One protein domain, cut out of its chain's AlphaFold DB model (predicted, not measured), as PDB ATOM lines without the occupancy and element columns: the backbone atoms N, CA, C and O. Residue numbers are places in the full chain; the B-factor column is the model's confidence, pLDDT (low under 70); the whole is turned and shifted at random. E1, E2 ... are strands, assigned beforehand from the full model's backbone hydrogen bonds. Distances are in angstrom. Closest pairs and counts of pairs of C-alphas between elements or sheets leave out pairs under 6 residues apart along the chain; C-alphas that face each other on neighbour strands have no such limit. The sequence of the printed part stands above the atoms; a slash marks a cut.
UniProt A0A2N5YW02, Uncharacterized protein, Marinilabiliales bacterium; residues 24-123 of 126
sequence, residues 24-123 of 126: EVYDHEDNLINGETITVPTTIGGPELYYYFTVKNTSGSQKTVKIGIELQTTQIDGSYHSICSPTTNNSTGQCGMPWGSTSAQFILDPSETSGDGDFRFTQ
ATOM      1  N   GLU A  24      29.597  46.924 -28.376       91.12
ATOM      2  CA  GLU A  24      28.469  47.850 -28.348       91.12
ATOM      3  C   GLU A  24      28.197  48.317 -29.777       91.12
ATOM      4  O   GLU A  24      29.132  48.499 -30.553       91.12
ATOM      5  N   VAL A  25      26.926  48.466 -30.138       89.88
ATOM      6  CA  VAL A  25      26.519  48.951 -31.459       89.88
ATOM      7  C   VAL A  25      25.715  50.214 -31.236       89.88
ATOM      8  O   VAL A  25      24.843  50.218 -30.368       89.88
ATOM      9  N   TYR A  26      26.016  51.257 -31.992       90.50
ATOM     10  CA  TYR A  26      25.366  52.552 -31.880       90.50
ATOM     11  C   TYR A  26      24.667  52.882 -33.195       90.50
ATOM     12  O   TYR A  26      25.163  52.515 -34.264       90.50
ATOM     13  N   ASP A  27      23.507  53.527 -33.112       89.31
ATOM     14  CA  ASP A  27      22.847  54.095 -34.285       89.31
ATOM     15  C   ASP A  27      23.483  55.439 -34.687       89.31
ATOM     16  O   ASP A  27      24.421  55.924 -34.059       89.31
ATOM     17  N   HIS A  28      22.966  56.044 -35.756       85.50
ATOM     18  CA  HIS A  28      23.430  57.341 -36.259       85.50
ATOM     19  C   HIS A  28      23.238  58.535 -35.300       85.50
ATOM     20  O   HIS A  28      23.753  59.616 -35.575       85.50
ATOM     21  N   GLU A  29      22.478  58.363 -34.218       88.94
ATOM     22  CA  GLU A  29      22.250  59.367 -33.172       88.94
ATOM     23  C   GLU A  29      23.073  59.056 -31.905       88.94
ATOM     24  O   GLU A  29      22.824  59.633 -30.847       88.94
ATOM     25  N   ASP A  30      24.050  58.145 -32.002       88.31
ATOM     26  CA  ASP A  30      24.876  57.644 -30.898       88.31
ATOM     27  C   ASP A  30      24.078  56.948 -29.779       88.31
ATOM     28  O   ASP A  30      24.557  56.788 -28.648       88.31
ATOM     29  N   ASN A  31      22.866  56.467 -30.071       90.38
ATOM     30  CA  ASN A  31      22.111  55.674 -29.112       90.38
ATOM     31  C   ASN A  31      22.617  54.230 -29.107       90.38
ATOM     32  O   ASN A  31      22.736  53.581 -30.149       90.38
ATOM     33  N   LEU A  32      22.855  53.687 -27.910       89.50
ATOM     34  CA  LEU A  32      23.239  52.286 -27.747       89.50
ATOM     35  C   LEU A  32      22.090  51.353 -28.153       89.50
ATOM     36  O   LEU A  32      21.025  51.326 -27.530       89.50
ATOM     37  N   ILE A  33      22.359  50.493 -29.128       86.06
ATOM     38  CA  ILE A  33      21.469  49.418 -29.547       86.06
ATOM     39  C   ILE A  33      21.745  48.192 -28.675       86.06
ATOM     40  O   ILE A  33      22.767  47.499 -28.782       86.06
ATOM     41  N   ASN A  34      20.800  47.901 -27.786       73.12
ATOM     42  CA  ASN A  34      20.866  46.738 -26.912       73.12
ATOM     43  C   ASN A  34      20.529  45.456 -27.683       73.12
ATOM     44  O   ASN A  34      19.377  45.047 -27.776       73.12
ATOM     45  N   GLY A  35      21.560  44.809 -28.219       66.19
ATOM     46  CA  GLY A  35      21.460  43.512 -28.887       66.19
ATOM     47  C   GLY A  35      22.651  43.256 -29.805       66.19
ATOM     48  O   GLY A  35      23.549  44.092 -29.908       66.19
ATOM     49  N   GLU A  36      22.674  42.089 -30.442       68.69
ATOM     50  CA  GLU A  36      23.583  41.777 -31.562       68.69
ATOM     51  C   GLU A  36      22.878  41.934 -32.922       68.69
ATOM     52  O   GLU A  36      23.505  41.829 -33.972       68.69
ATOM     53  N   THR A  37      21.573  42.212 -32.899       71.00
ATOM     54  CA  THR A  37      20.711  42.332 -34.073       71.00
ATOM     55  C   THR A  37      20.079  43.714 -34.097       71.00
ATOM     56  O   THR A  37      19.466  44.140 -33.119       71.00
ATOM     57  N   ILE A  38      20.193  44.391 -35.235       70.38
ATOM     58  CA  ILE A  38      19.498  45.646 -35.508       70.38
ATOM     59  C   ILE A  38      18.273  45.307 -36.350       70.38
ATOM     60  O   ILE A  38      18.396  44.683 -37.402       70.38
ATOM     61  N   THR A  39      17.087  45.702 -35.892       70.44
ATOM     62  CA  THR A  39      15.852  45.536 -36.669       70.44
ATOM     63  C   THR A  39      15.488  46.868 -37.298       70.44
ATOM     64  O   THR A  39      15.103  47.799 -36.597       70.44
ATOM     65  N   VAL A  40      15.597  46.952 -38.622       66.62
ATOM     66  CA  VAL A  40      15.149  48.119 -39.383       66.62
ATOM     67  C   VAL A  40      13.740  47.822 -39.900       66.62
ATOM     68  O   VAL A  40      13.583  46.912 -40.720       66.62
ATOM     69  N   PRO A  41      12.693  48.520 -39.424       62.75
ATOM     70  CA  PRO A  41      11.346  48.303 -39.927       62.75
ATOM     71  C   PRO A  41      11.282  48.729 -41.395       62.75
ATOM     72  O   PRO A  41      11.557  49.878 -41.735       62.75
ATOM     73  N   THR A  42      10.904  47.797 -42.270       60.50
ATOM     74  CA  THR A  42      10.630  48.103 -43.675       60.50
ATOM     75  C   THR A  42       9.137  48.369 -43.847       60.50
ATOM     76  O   THR A  42       8.305  47.641 -43.302       60.50
ATOM     77  N   THR A  43       8.771  49.436 -44.559       56.78
ATOM     78  CA  THR A  43       7.376  49.672 -44.956       56.78
ATOM     79  C   THR A  43       7.196  49.221 -46.398       56.78
ATOM     80  O   THR A  43       7.962  49.609 -47.276       56.78
ATOM     81  N   ILE A  44       6.193  48.372 -46.638       51.97
ATOM     82  CA  ILE A  44       5.842  47.913 -47.986       51.97
ATOM     83  C   ILE A  44       5.448  49.143 -48.818       51.97
ATOM     84  O   ILE A  44       4.494  49.838 -48.473       51.97
ATOM     85  N   GLY A  45       6.176  49.394 -49.908       54.19
ATOM     86  CA  GLY A  45       5.934  50.511 -50.827       54.19
ATOM     87  C   GLY A  45       6.610  51.832 -50.444       54.19
ATOM     88  O   GLY A  45       6.303  52.859 -51.051       54.19
ATOM     89  N   GLY A  46       7.503  51.831 -49.449       60.00
ATOM     90  CA  GLY A  46       8.323  52.992 -49.099       60.00
ATOM     91  C   GLY A  46       9.557  53.156 -50.005       60.00
ATOM     92  O   GLY A  46      10.003  52.185 -50.620       60.00
ATOM     93  N   PRO A  47      10.127  54.375 -50.099       65.81
ATOM     94  CA  PRO A  47      11.409  54.594 -50.760       65.81
ATOM     95  C   PRO A  47      12.552  53.931 -49.977       65.81
ATOM     96  O   PRO A  47      12.392  53.541 -48.823       65.81
ATOM     97  N   GLU A  48      13.695  53.807 -50.644       77.00
ATOM     98  CA  GLU A  48      14.960  53.261 -50.143       77.00
ATOM     99  C   GLU A  48      15.214  53.509 -48.642       77.00
ATOM    100  O   GLU A  48      15.122  54.633 -48.146       77.00
ATOM    101  N   LEU A  49      15.585  52.453 -47.926       79.50
ATOM    102  CA  LEU A  49      16.004  52.497 -46.534       79.50
ATOM    103  C   LEU A  49      17.518  52.599 -46.465       79.50
ATOM    104  O   LEU A  49      18.230  51.825 -47.103       79.50
ATOM    105  N   TYR A  50      17.983  53.518 -45.631       83.44
ATOM    106  CA  TYR A  50      19.385  53.712 -45.307       83.44
ATOM    107  C   TYR A  50      19.524  53.676 -43.795       83.44
ATOM    108  O   TYR A  50      18.810  54.385 -43.086       83.44
ATOM    109  N   TYR A  51      20.432  52.845 -43.305       85.00
ATOM    110  CA  TYR A  51      20.705  52.718 -41.887       85.00
ATOM    111  C   TYR A  51      22.204  52.785 -41.642       85.00
ATOM    112  O   TYR A  51      22.947  52.008 -42.238       85.00
ATOM    113  N   TYR A  52      22.627  53.684 -40.757       88.81
ATOM    114  CA  TYR A  52      24.022  53.841 -40.357       88.81
ATOM    115  C   TYR A  52      24.226  53.310 -38.944       88.81
ATOM    116  O   TYR A  52      23.347  53.444 -38.088       88.81
ATOM    117  N   PHE A  53      25.391  52.723 -38.709       88.75
ATOM    118  CA  PHE A  53      25.790  52.235 -37.398       88.75
ATOM    119  C   PHE A  53      27.292  52.373 -37.190       88.75
ATOM    120  O   PHE A  53      28.079  52.318 -38.137       88.75
ATOM    121  N   THR A  54      27.688  52.431 -35.925       93.06
ATOM    122  CA  THR A  54      29.074  52.217 -35.506       93.06
ATOM    123  C   THR A  54      29.145  51.042 -34.538       93.06
ATOM    124  O   THR A  54      28.167  50.677 -33.878       93.06
ATOM    125  N   VAL A  55      30.307  50.397 -34.474       91.94
ATOM    126  CA  VAL A  55      30.557  49.272 -33.569       91.94
ATOM    127  C   VAL A  55      31.775  49.580 -32.721       91.94
ATOM    128  O   VAL A  55      32.844  49.897 -33.239       91.94
ATOM    129  N   LYS A  56      31.628  49.435 -31.409       92.94
ATOM    130  CA  LYS A  56      32.708  49.573 -30.441       92.94
ATOM    131  C   LYS A  56      33.085  48.223 -29.867       92.94
ATOM    132  O   LYS A  56      32.225  47.486 -29.388       92.94
ATOM    133  N   ASN A  57      34.373  47.912 -29.862       92.75
ATOM    134  CA  ASN A  57      34.897  46.730 -29.194       92.75
ATOM    135  C   ASN A  57      35.075  47.013 -27.700       92.75
ATOM    136  O   ASN A  57      35.985  47.728 -27.288       92.75
ATOM    137  N   THR A  58      34.214  46.427 -26.875       92.25
ATOM    138  CA  THR A  58      34.269  46.545 -25.409       92.25
ATOM    139  C   THR A  58      35.113  45.456 -24.756       92.25
ATOM    140  O   THR A  58      35.261  45.427 -23.534       92.25
ATOM    141  N   SER A  59      35.672  44.542 -25.550       88.62
ATOM    142  CA  SER A  59      36.568  43.510 -25.048       88.62
ATOM    143  C   SER A  59      38.005  44.025 -24.894       88.62
ATOM    144  O   SER A  59      38.430  44.986 -25.533       88.62
ATOM    145  N   GLY A  60      38.786  43.347 -24.051       88.69
ATOM    146  CA  GLY A  60      40.207  43.646 -23.847       88.69
ATOM    147  C   GLY A  60      41.141  43.093 -24.933       88.69
ATOM    148  O   GLY A  60      42.349  43.051 -24.716       88.69
ATOM    149  N   SER A  61      40.616  42.605 -26.060       92.31
ATOM    150  CA  SER A  61      41.411  42.019 -27.146       92.31
ATOM    151  C   SER A  61      40.875  42.406 -28.520       92.31
ATOM    152  O   SER A  61      39.729  42.826 -28.656       92.31
ATOM    153  N   GLN A  62      41.718  42.289 -29.546       94.12
ATOM    154  CA  GLN A  62      41.310  42.535 -30.927       94.12
ATOM    155  C   GLN A  62      40.210  41.547 -31.345       94.12
ATOM    156  O   GLN A  62      40.218  40.377 -30.942       94.12
ATOM    157  N   LYS A  63      39.267  42.018 -32.163       91.25
ATOM    158  CA  LYS A  63      38.132  41.224 -32.631       91.25
ATOM    159  C   LYS A  63      37.884  41.389 -34.120       91.25
ATOM    160  O   LYS A  63      37.920  42.492 -34.648       91.25
ATOM    161  N   THR A  64      37.531  40.285 -34.769       90.75
ATOM    162  CA  THR A  64      36.916  40.302 -36.098       90.75
ATOM    163  C   THR A  64      35.404  40.378 -35.940       90.75
ATOM    164  O   THR A  64      34.801  39.509 -35.308       90.75
ATOM    165  N   VAL A  65      34.798  41.402 -36.527       87.38
ATOM    166  CA  VAL A  65      33.353  41.613 -36.566       87.38
ATOM    167  C   VAL A  65      32.824  41.172 -37.923       87.38
ATOM    168  O   VAL A  65      33.470  41.378 -38.950       87.38
ATOM    169  N   LYS A  66      31.643  40.554 -37.922       85.81
ATOM    170  CA  LYS A  66      30.909  40.159 -39.124       85.81
ATOM    171  C   LYS A  66      29.501  40.739 -39.042       85.81
ATOM    172  O   LYS A  66      28.803  40.461 -38.073       85.81
ATOM    173  N   ILE A  67      29.083  41.501 -40.049       81.00
ATOM    174  CA  ILE A  67      27.745  42.115 -40.113       81.00
ATOM    175  C   ILE A  67      26.897  41.536 -41.243       81.00
ATOM    176  O   ILE A  67      27.253  41.661 -42.405       81.00
ATOM    177  N   GLY A  68      25.788  40.874 -40.926       77.56
ATOM    178  CA  GLY A  68      24.879  40.294 -41.922       77.56
ATOM    179  C   GLY A  68      23.556  41.048 -42.020       77.56
ATOM    180  O   GLY A  68      23.173  41.743 -41.083       77.56
ATOM    181  N   ILE A  69      22.845  40.864 -43.134       76.44
ATOM    182  CA  ILE A  69      21.424  41.213 -43.252       76.44
ATOM    183  C   ILE A  69      20.625  39.919 -43.247       76.44
ATOM    184  O   ILE A  69      20.917  39.002 -44.015       76.44
ATOM    185  N   GLU A  70      19.575  39.889 -42.440       75.00
ATOM    186  CA  GLU A  70      18.533  38.876 -42.503       75.00
ATOM    187  C   GLU A  70      17.203  39.572 -42.805       75.00
ATOM    188  O   GLU A  70      16.796  40.491 -42.093       75.00
ATOM    189  N   LEU A  71      16.536  39.171 -43.890       71.31
ATOM    190  CA  LEU A  71      15.216  39.691 -44.240       71.31
ATOM    191  C   LEU A  71      14.148  38.811 -43.593       71.31
ATOM    192  O   LEU A  71      14.129  37.601 -43.796       71.31
ATOM    193  N   GLN A  72      13.224  39.430 -42.857       71.25
ATOM    194  CA  GLN A  72      12.086  38.725 -42.252       71.25
ATOM    195  C   GLN A  72      10.897  38.546 -43.214       71.25
ATOM    196  O   GLN A  72       9.851  38.029 -42.823       71.25
ATOM    197  N   THR A  73      11.033  38.979 -44.467       67.19
ATOM    198  CA  THR A  73       9.993  38.898 -45.498       67.19
ATOM    199  C   THR A  73      10.538  38.253 -46.769       67.19
ATOM    200  O   THR A  73      11.747  38.213 -47.008       67.19
ATOM    201  N   THR A  74       9.638  37.733 -47.603       67.56
ATOM    202  CA  THR A  74       9.988  37.243 -48.940       67.56
ATOM    203  C   THR A  74      10.508  38.391 -49.796       67.56
ATOM    204  O   THR A  74       9.848  39.426 -49.912       67.56
ATOM    205  N   GLN A  75      11.678  38.196 -50.409       67.75
ATOM    206  CA  GLN A  75      12.235  39.140 -51.369       67.75
ATOM    207  C   GLN A  75      11.255  39.327 -52.533       67.75
ATOM    208  O   GLN A  75      10.773  38.354 -53.107       67.75
ATOM    209  N   ILE A  76      10.973  40.584 -52.866       73.06
ATOM    210  CA  ILE A  76      10.208  40.947 -54.061       73.06
ATOM    211  C   ILE A  76      11.188  41.104 -55.218       73.06
ATOM    212  O   ILE A  76      12.266  41.683 -55.030       73.06
ATOM    213  N   ASP A  77      10.835  40.598 -56.397       76.19
ATOM    214  CA  ASP A  77      11.662  40.734 -57.596       76.19
ATOM    215  C   ASP A  77      12.024  42.204 -57.855       76.19
ATOM    216  O   ASP A  77      11.208  43.113 -57.727       76.19
ATOM    217  N   GLY A  78      13.296  42.448 -58.173       74.94
ATOM    218  CA  GLY A  78      13.845  43.798 -58.321       74.94
ATOM    219  C   GLY A  78      14.271  44.477 -57.013       74.94
ATOM    220  O   GLY A  78      14.800  45.583 -57.071       74.94
ATOM    221  N   SER A  79      14.098  43.837 -55.848       79.12
ATOM    222  CA  SER A  79      14.636  44.368 -54.588       79.12
ATOM    223  C   SER A  79      16.158  44.269 -54.548       79.12
ATOM    224  O   SER A  79      16.737  43.233 -54.890       79.12
ATOM    225  N   TYR A  80      16.794  45.323 -54.051       79.62
ATOM    226  CA  TYR A  80      18.237  45.447 -53.897       79.62
ATOM    227  C   TYR A  80      18.593  45.762 -52.444       79.62
ATOM    228  O   TYR A  80      17.848  46.430 -51.736       79.62
ATOM    229  N   HIS A  81      19.749  45.297 -51.990       80.31
ATOM    230  CA  HIS A  81      20.359  45.775 -50.754       80.31
ATOM    231  C   HIS A  81      21.872  45.753 -50.883       80.31
ATOM    232  O   HIS A  81      22.436  45.049 -51.723       80.31
ATOM    233  N   SER A  82      22.520  46.493 -49.999       82.38
ATOM    234  CA  SER A  82      23.966  46.496 -49.861       82.38
ATOM    235  C   SER A  82      24.358  46.716 -48.411       82.38
ATOM    236  O   SER A  82      23.682  47.444 -47.687       82.38
ATOM    237  N   ILE A  83      25.487  46.133 -48.018       84.62
ATOM    238  CA  ILE A  83      26.170  46.445 -46.762       84.62
ATOM    239  C   ILE A  83      27.505  47.098 -47.092       84.62
ATOM    240  O   ILE A  83      28.200  46.654 -48.014       84.62
ATOM    241  N   CYS A  84      27.865  48.092 -46.296       86.69
ATOM    242  CA  CYS A  84      29.196  48.651 -46.180       86.69
ATOM    243  C   CYS A  84      29.758  48.362 -44.782       86.69
ATOM    244  O   CYS A  84      29.157  48.763 -43.783       86.69
ATOM    245  N   SER A  85      30.900  47.666 -44.684       88.81
ATOM    246  CA  SER A  85      31.639  47.650 -43.414       88.81
ATOM    247  C   SER A  85      32.204  49.031 -43.120       88.81
ATOM    248  O   SER A  85      32.677  49.702 -44.043       88.81
ATOM    249  N   PRO A  86      32.249  49.406 -41.837       91.31
ATOM    250  CA  PRO A  86      32.940  50.604 -41.422       91.31
ATOM    251  C   PRO A  86      34.449  50.501 -41.652       91.31
ATOM    252  O   PRO A  86      35.040  49.414 -41.688       91.31
ATOM    253  N   THR A  87      35.084  51.663 -41.746       92.12
ATOM    254  CA  THR A  87      36.538  51.794 -41.629       92.12
ATOM    255  C   THR A  87      36.968  51.662 -40.172       92.12
ATOM    256  O   THR A  87      36.293  52.153 -39.269       92.12
ATOM    257  N   THR A  88      38.122  51.048 -39.948       94.38
ATOM    258  CA  THR A  88      38.771  50.919 -38.639       94.38
ATOM    259  C   THR A  88      40.272  51.154 -38.792       94.38
ATOM    260  O   THR A  88      40.784  51.278 -39.908       94.38
ATOM    261  N   ASN A  89      41.011  51.136 -37.690       94.12
ATOM    262  CA  ASN A  89      42.472  51.159 -37.681       94.12
ATOM    263  C   ASN A  89      43.089  49.997 -38.481       94.12
ATOM    264  O   ASN A  89      44.207  50.115 -38.980       94.12
ATOM    265  N   ASN A  90      42.363  48.880 -38.616       92.75
ATOM    266  CA  ASN A  90      42.848  47.637 -39.224       92.75
ATOM    267  C   ASN A  90      42.038  47.194 -40.454       92.75
ATOM    268  O   ASN A  90      42.237  46.088 -40.964       92.75
ATOM    269  N   SER A  91      41.075  47.984 -40.929       87.94
ATOM    270  CA  SER A  91      40.219  47.623 -42.066       87.94
ATOM    271  C   SER A  91      39.747  48.863 -42.818       87.94
ATOM    272  O   SER A  91      39.341  49.855 -42.227       87.94
ATOM    273  N   THR A  92      39.758  48.805 -44.147       86.12
ATOM    274  CA  THR A  92      39.478  49.965 -45.012       86.12
ATOM    275  C   THR A  92      37.999  50.146 -45.370       86.12
ATOM    276  O   THR A  92      37.696  50.958 -46.237       86.12
ATOM    277  N   GLY A  93      37.086  49.395 -44.746       83.75
ATOM    278  CA  GLY A  93      35.682  49.317 -45.160       83.75
ATOM    279  C   GLY A  93      35.500  48.627 -46.523       83.75
ATOM    280  O   GLY A  93      36.388  48.625 -47.379       83.75
ATOM    281  N   GLN A  94      34.361  47.970 -46.722       84.19
ATOM    282  CA  GLN A  94      34.010  47.259 -47.954       84.19
ATOM    283  C   GLN A  94      32.513  47.384 -48.213       84.19
ATOM    284  O   GLN A  94      31.717  47.027 -47.352       84.19
ATOM    285  N   CYS A  95      32.147  47.834 -49.413       83.94
ATOM    286  CA  CYS A  95      30.769  48.095 -49.823       83.94
ATOM    287  C   CYS A  95      30.297  47.173 -50.950       83.94
ATOM    288  O   CYS A  95      31.102  46.642 -51.716       83.94
ATOM    289  N   GLY A  96      28.975  47.067 -51.107       74.38
ATOM    290  CA  GLY A  96      28.349  46.499 -52.306       74.38
ATOM    291  C   GLY A  96      28.205  44.977 -52.303       74.38
ATOM    292  O   GLY A  96      28.138  44.369 -53.369       74.38
ATOM    293  N   MET A  97      28.163  44.346 -51.127       72.56
ATOM    294  CA  MET A  97      27.943  42.897 -51.049       72.56
ATOM    295  C   MET A  97      26.514  42.506 -51.466       72.56
ATOM    296  O   MET A  97      25.566  43.126 -50.978       72.56
ATOM    297  N   PRO A  98      26.354  41.488 -52.338       64.50
ATOM    298  CA  PRO A  98      25.060  41.052 -52.861       64.50
ATOM    299  C   PRO A  98      24.309  40.097 -51.914       64.50
ATOM    300  O   PRO A  98      24.869  39.583 -50.943       64.50
ATOM    301  N   TRP A  99      23.049  39.797 -52.260       60.28
ATOM    302  CA  TRP A  99      22.149  38.931 -51.484       60.28
ATOM    303  C   TRP A  99      22.745  37.578 -51.123       60.28
ATOM    304  O   TRP A  99      23.418  36.945 -51.934       60.28
ATOM    305  N   GLY A 100      22.479  37.131 -49.895       56.94
ATOM    306  CA  GLY A 100      22.966  35.851 -49.383       56.94
ATOM    307  C   GLY A 100      24.475  35.800 -49.127       56.94
ATOM    308  O   GLY A 100      24.971  34.770 -48.672       56.94
ATOM    309  N   SER A 101      25.217  36.888 -49.373       61.22
ATOM    310  CA  SER A 101      26.628  36.961 -48.996       61.22
ATOM    311  C   SER A 101      26.753  37.139 -47.489       61.22
ATOM    312  O   SER A 101      26.171  38.051 -46.899       61.22
ATOM    313  N   THR A 102      27.562  36.290 -46.852       53.53
ATOM    314  CA  THR A 102      27.984  36.522 -45.473       53.53
ATOM    315  C   THR A 102      28.912  37.724 -45.427       53.53
ATOM    316  O   THR A 102      30.096  37.611 -45.729       53.53
ATOM    317  N   SER A 103      28.304  38.830 -45.024       60.91
ATOM    318  CA  SER A 103      28.813  39.864 -44.142       60.91
ATOM    319  C   SER A 103      30.101  40.602 -44.484       60.91
ATOM    320  O   SER A 103      31.173  40.023 -44.640       60.91
ATOM    321  N   ALA A 104      30.007  41.932 -44.431       72.06
ATOM    322  CA  ALA A 104      31.182  42.781 -44.357       72.06
ATOM    323  C   ALA A 104      31.973  42.366 -43.117       72.06
ATOM    324  O   ALA A 104      31.406  42.274 -42.022       72.06
ATOM    325  N   GLN A 105      33.257  42.072 -43.285       85.56
ATOM    326  CA  GLN A 105      34.133  41.760 -42.165       85.56
ATOM    327  C   GLN A 105      35.078  42.925 -41.937       85.56
ATOM    328  O   GLN A 105      35.573  43.533 -42.884       85.56
ATOM    329  N   PHE A 106      35.310  43.235 -40.672       90.50
ATOM    330  CA  PHE A 106      36.260  44.260 -40.271       90.50
ATOM    331  C   PHE A 106      36.861  43.912 -38.914       90.50
ATOM    332  O   PHE A 106      36.323  43.095 -38.162       90.50
ATOM    333  N   ILE A 107      38.018  44.492 -38.629       92.06
ATOM    334  CA  ILE A 107      38.792  44.210 -37.422       92.06
ATOM    335  C   ILE A 107      38.758  45.439 -36.520       92.06
ATOM    336  O   ILE A 107      39.062  46.533 -36.983       92.06
ATOM    337  N   LEU A 108      38.419  45.244 -35.245       93.94
ATOM    338  CA  LEU A 108      38.465  46.275 -34.211       93.94
ATOM    339  C   LEU A 108      39.541  45.962 -33.177       93.94
ATOM    340  O   LEU A 108      39.558  44.871 -32.593       93.94
ATOM    341  N   ASP A 109      40.382  46.946 -32.897       95.75
ATOM    342  CA  ASP A 109      41.297  46.932 -31.764       95.75
ATOM    343  C   ASP A 109      40.542  47.019 -30.427       95.75
ATOM    344  O   ASP A 109      39.358  47.375 -30.387       95.75
ATOM    345  N   PRO A 110      41.180  46.649 -29.302       94.44
ATOM    346  CA  PRO A 110      40.572  46.810 -27.985       94.44
ATOM    347  C   PRO A 110      40.139  48.262 -27.754       94.44
ATOM    348  O   PRO A 110      40.934  49.178 -27.937       94.44
ATOM    349  N   SER A 111      38.904  48.468 -27.287       93.75
ATOM    350  CA  SER A 111      38.318  49.798 -27.022       93.75
ATOM    351  C   SER A 111      38.128  50.708 -28.244       93.75
ATOM    352  O   SER A 111      37.719  51.855 -28.071       93.75
ATOM    353  N   GLU A 112      38.389  50.227 -29.462       95.25
ATOM    354  CA  GLU A 112      38.150  50.987 -30.688       95.25
ATOM    355  C   GLU A 112      36.648  51.105 -30.980       95.25
ATOM    356  O   GLU A 112      35.917  50.114 -30.885       95.25
ATOM    357  N   THR A 113      36.213  52.300 -31.383       94.94
ATOM    358  CA  THR A 113      34.935  52.534 -32.068       94.94
ATOM    359  C   THR A 113      35.211  52.679 -33.560       94.94
ATOM    360  O   THR A 113      36.087  53.452 -33.946       94.94
ATOM    361  N   SER A 114      34.488  51.930 -34.391       94.31
ATOM    362  CA  SER A 114      34.597  52.012 -35.846       94.31
ATOM    363  C   SER A 114      34.179  53.386 -36.381       94.31
ATOM    364  O   SER A 114      33.468  54.131 -35.710       94.31
ATOM    365  N   GLY A 115      34.536  53.683 -37.633       93.06
ATOM    366  CA  GLY A 115      33.806  54.679 -38.423       93.06
ATOM    367  C   GLY A 115      32.389  54.206 -38.770       93.06
ATOM    368  O   GLY A 115      31.920  53.186 -38.251       93.06
ATOM    369  N   ASP A 116      31.733  54.913 -39.686       90.56
ATOM    370  CA  ASP A 116      30.362  54.600 -40.090       90.56
ATOM    371  C   ASP A 116      30.310  53.379 -41.011       90.56
ATOM    372  O   ASP A 116      30.999  53.312 -42.033       90.56
ATOM    373  N   GLY A 117      29.480  52.407 -40.643       89.81
ATOM    374  CA  GLY A 117      28.997  51.361 -41.533       89.81
ATOM    375  C   GLY A 117      27.575  51.683 -41.969       89.81
ATOM    376  O   GLY A 117      26.849  52.383 -41.259       89.81
ATOM    377  N   ASP A 118      27.158  51.158 -43.119       87.44
ATOM    378  CA  ASP A 118      25.791  51.352 -43.593       87.44
ATOM    379  C   ASP A 118      25.162  50.102 -44.202       87.44
ATOM    380  O   ASP A 118      25.819  49.221 -44.759       87.44
ATOM    381  N   PHE A 119      23.845  50.038 -44.062       84.88
ATOM    382  CA  PHE A 119      22.970  49.108 -44.745       84.88
ATOM    383  C   PHE A 119      21.986  49.902 -45.595       84.88
ATOM    384  O   PHE A 119      21.374  50.864 -45.128       84.88
ATOM    385  N   ARG A 120      21.810  49.456 -46.837       84.06
ATOM    386  CA  ARG A 120      20.841  50.015 -47.775       84.06
ATOM    387  C   ARG A 120      19.892  48.935 -48.229       84.06
ATOM    388  O   ARG A 120      20.338  47.827 -48.521       84.06
ATOM    389  N   PHE A 121      18.620  49.274 -48.360       81.88
ATOM    390  CA  PHE A 121      17.613  48.405 -48.946       81.88
ATOM    391  C   PHE A 121      16.658  49.203 -49.819       81.88
ATOM    392  O   PHE A 121      16.028  50.148 -49.362       81.88
ATOM    393  N   THR A 122      16.498  48.769 -51.058       80.94
ATOM    394  CA  THR A 122      15.533  49.302 -52.011       80.94
ATOM    395  C   THR A 122      14.563  48.186 -52.356       80.94
ATOM    396  O   THR A 122      14.970  47.134 -52.854       80.94
ATOM    397  N   GLN A 123      13.277  48.391 -52.081       77.75
ATOM    398  CA  GLN A 123      12.248  47.425 -52.449       77.75
ATOM    399  C   GLN A 123      12.010  47.460 -53.964       77.75
ATOM    400  O   GLN A 123      11.942  48.531 -54.567       77.75
TER     401      GLN A 123
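This is residues 24 to 123 of the 126 residues of an uncharacterized protein of Marinilabiliales bacterium (UniProt A0A2N5YW02). There is little regular structure: an elongated body where a twisted wall of four strands, E1-E2-E6-E4, has the pair E3-E5 set toward one end of it, nearest where E2 ends at Asn 57 and E4 ends at Cys 84. Both sheets are antiparallel. The 100 printed residues include six strands, E1 to E6 in chain order, and no named helix; the class is all strand, with 34 residues in named elements. It is compact, radius of gyration of the C-alphas 13.9 A, spanning 43 by 25 by 17 A.

E2 is residues 49 to 57, 26.3 A, from C-alpha 49 at (16.004, 52.497, -46.534). E1 is 24 to 27, E6 117 to 122, E4 80 to 84, E3 63 to 67, E5 104 to 108. C-alpha 122 is at (15.533, 49.302, -52.011).

Within hydrogen-bond range are N 26 and O 54 in the hairpin E1-E2, 2.9 A; N 51 and O 119 in E2-E6, 2.9 A; N 82 and O 120 in E6-E4, 3.0 A; N 65 and O 106 in E3-E5, 2.8 A. The closest C-alphas of E2 and E5, Asn 57 and Leu 108, are 6.2 A apart.

The printed part has no cut. Links E1-E2, E3-E4 and E4-E5 are long. pLDDT is under 70 at residues 35 to 36, 40 to 47, 73 to 75 and 98 to 103.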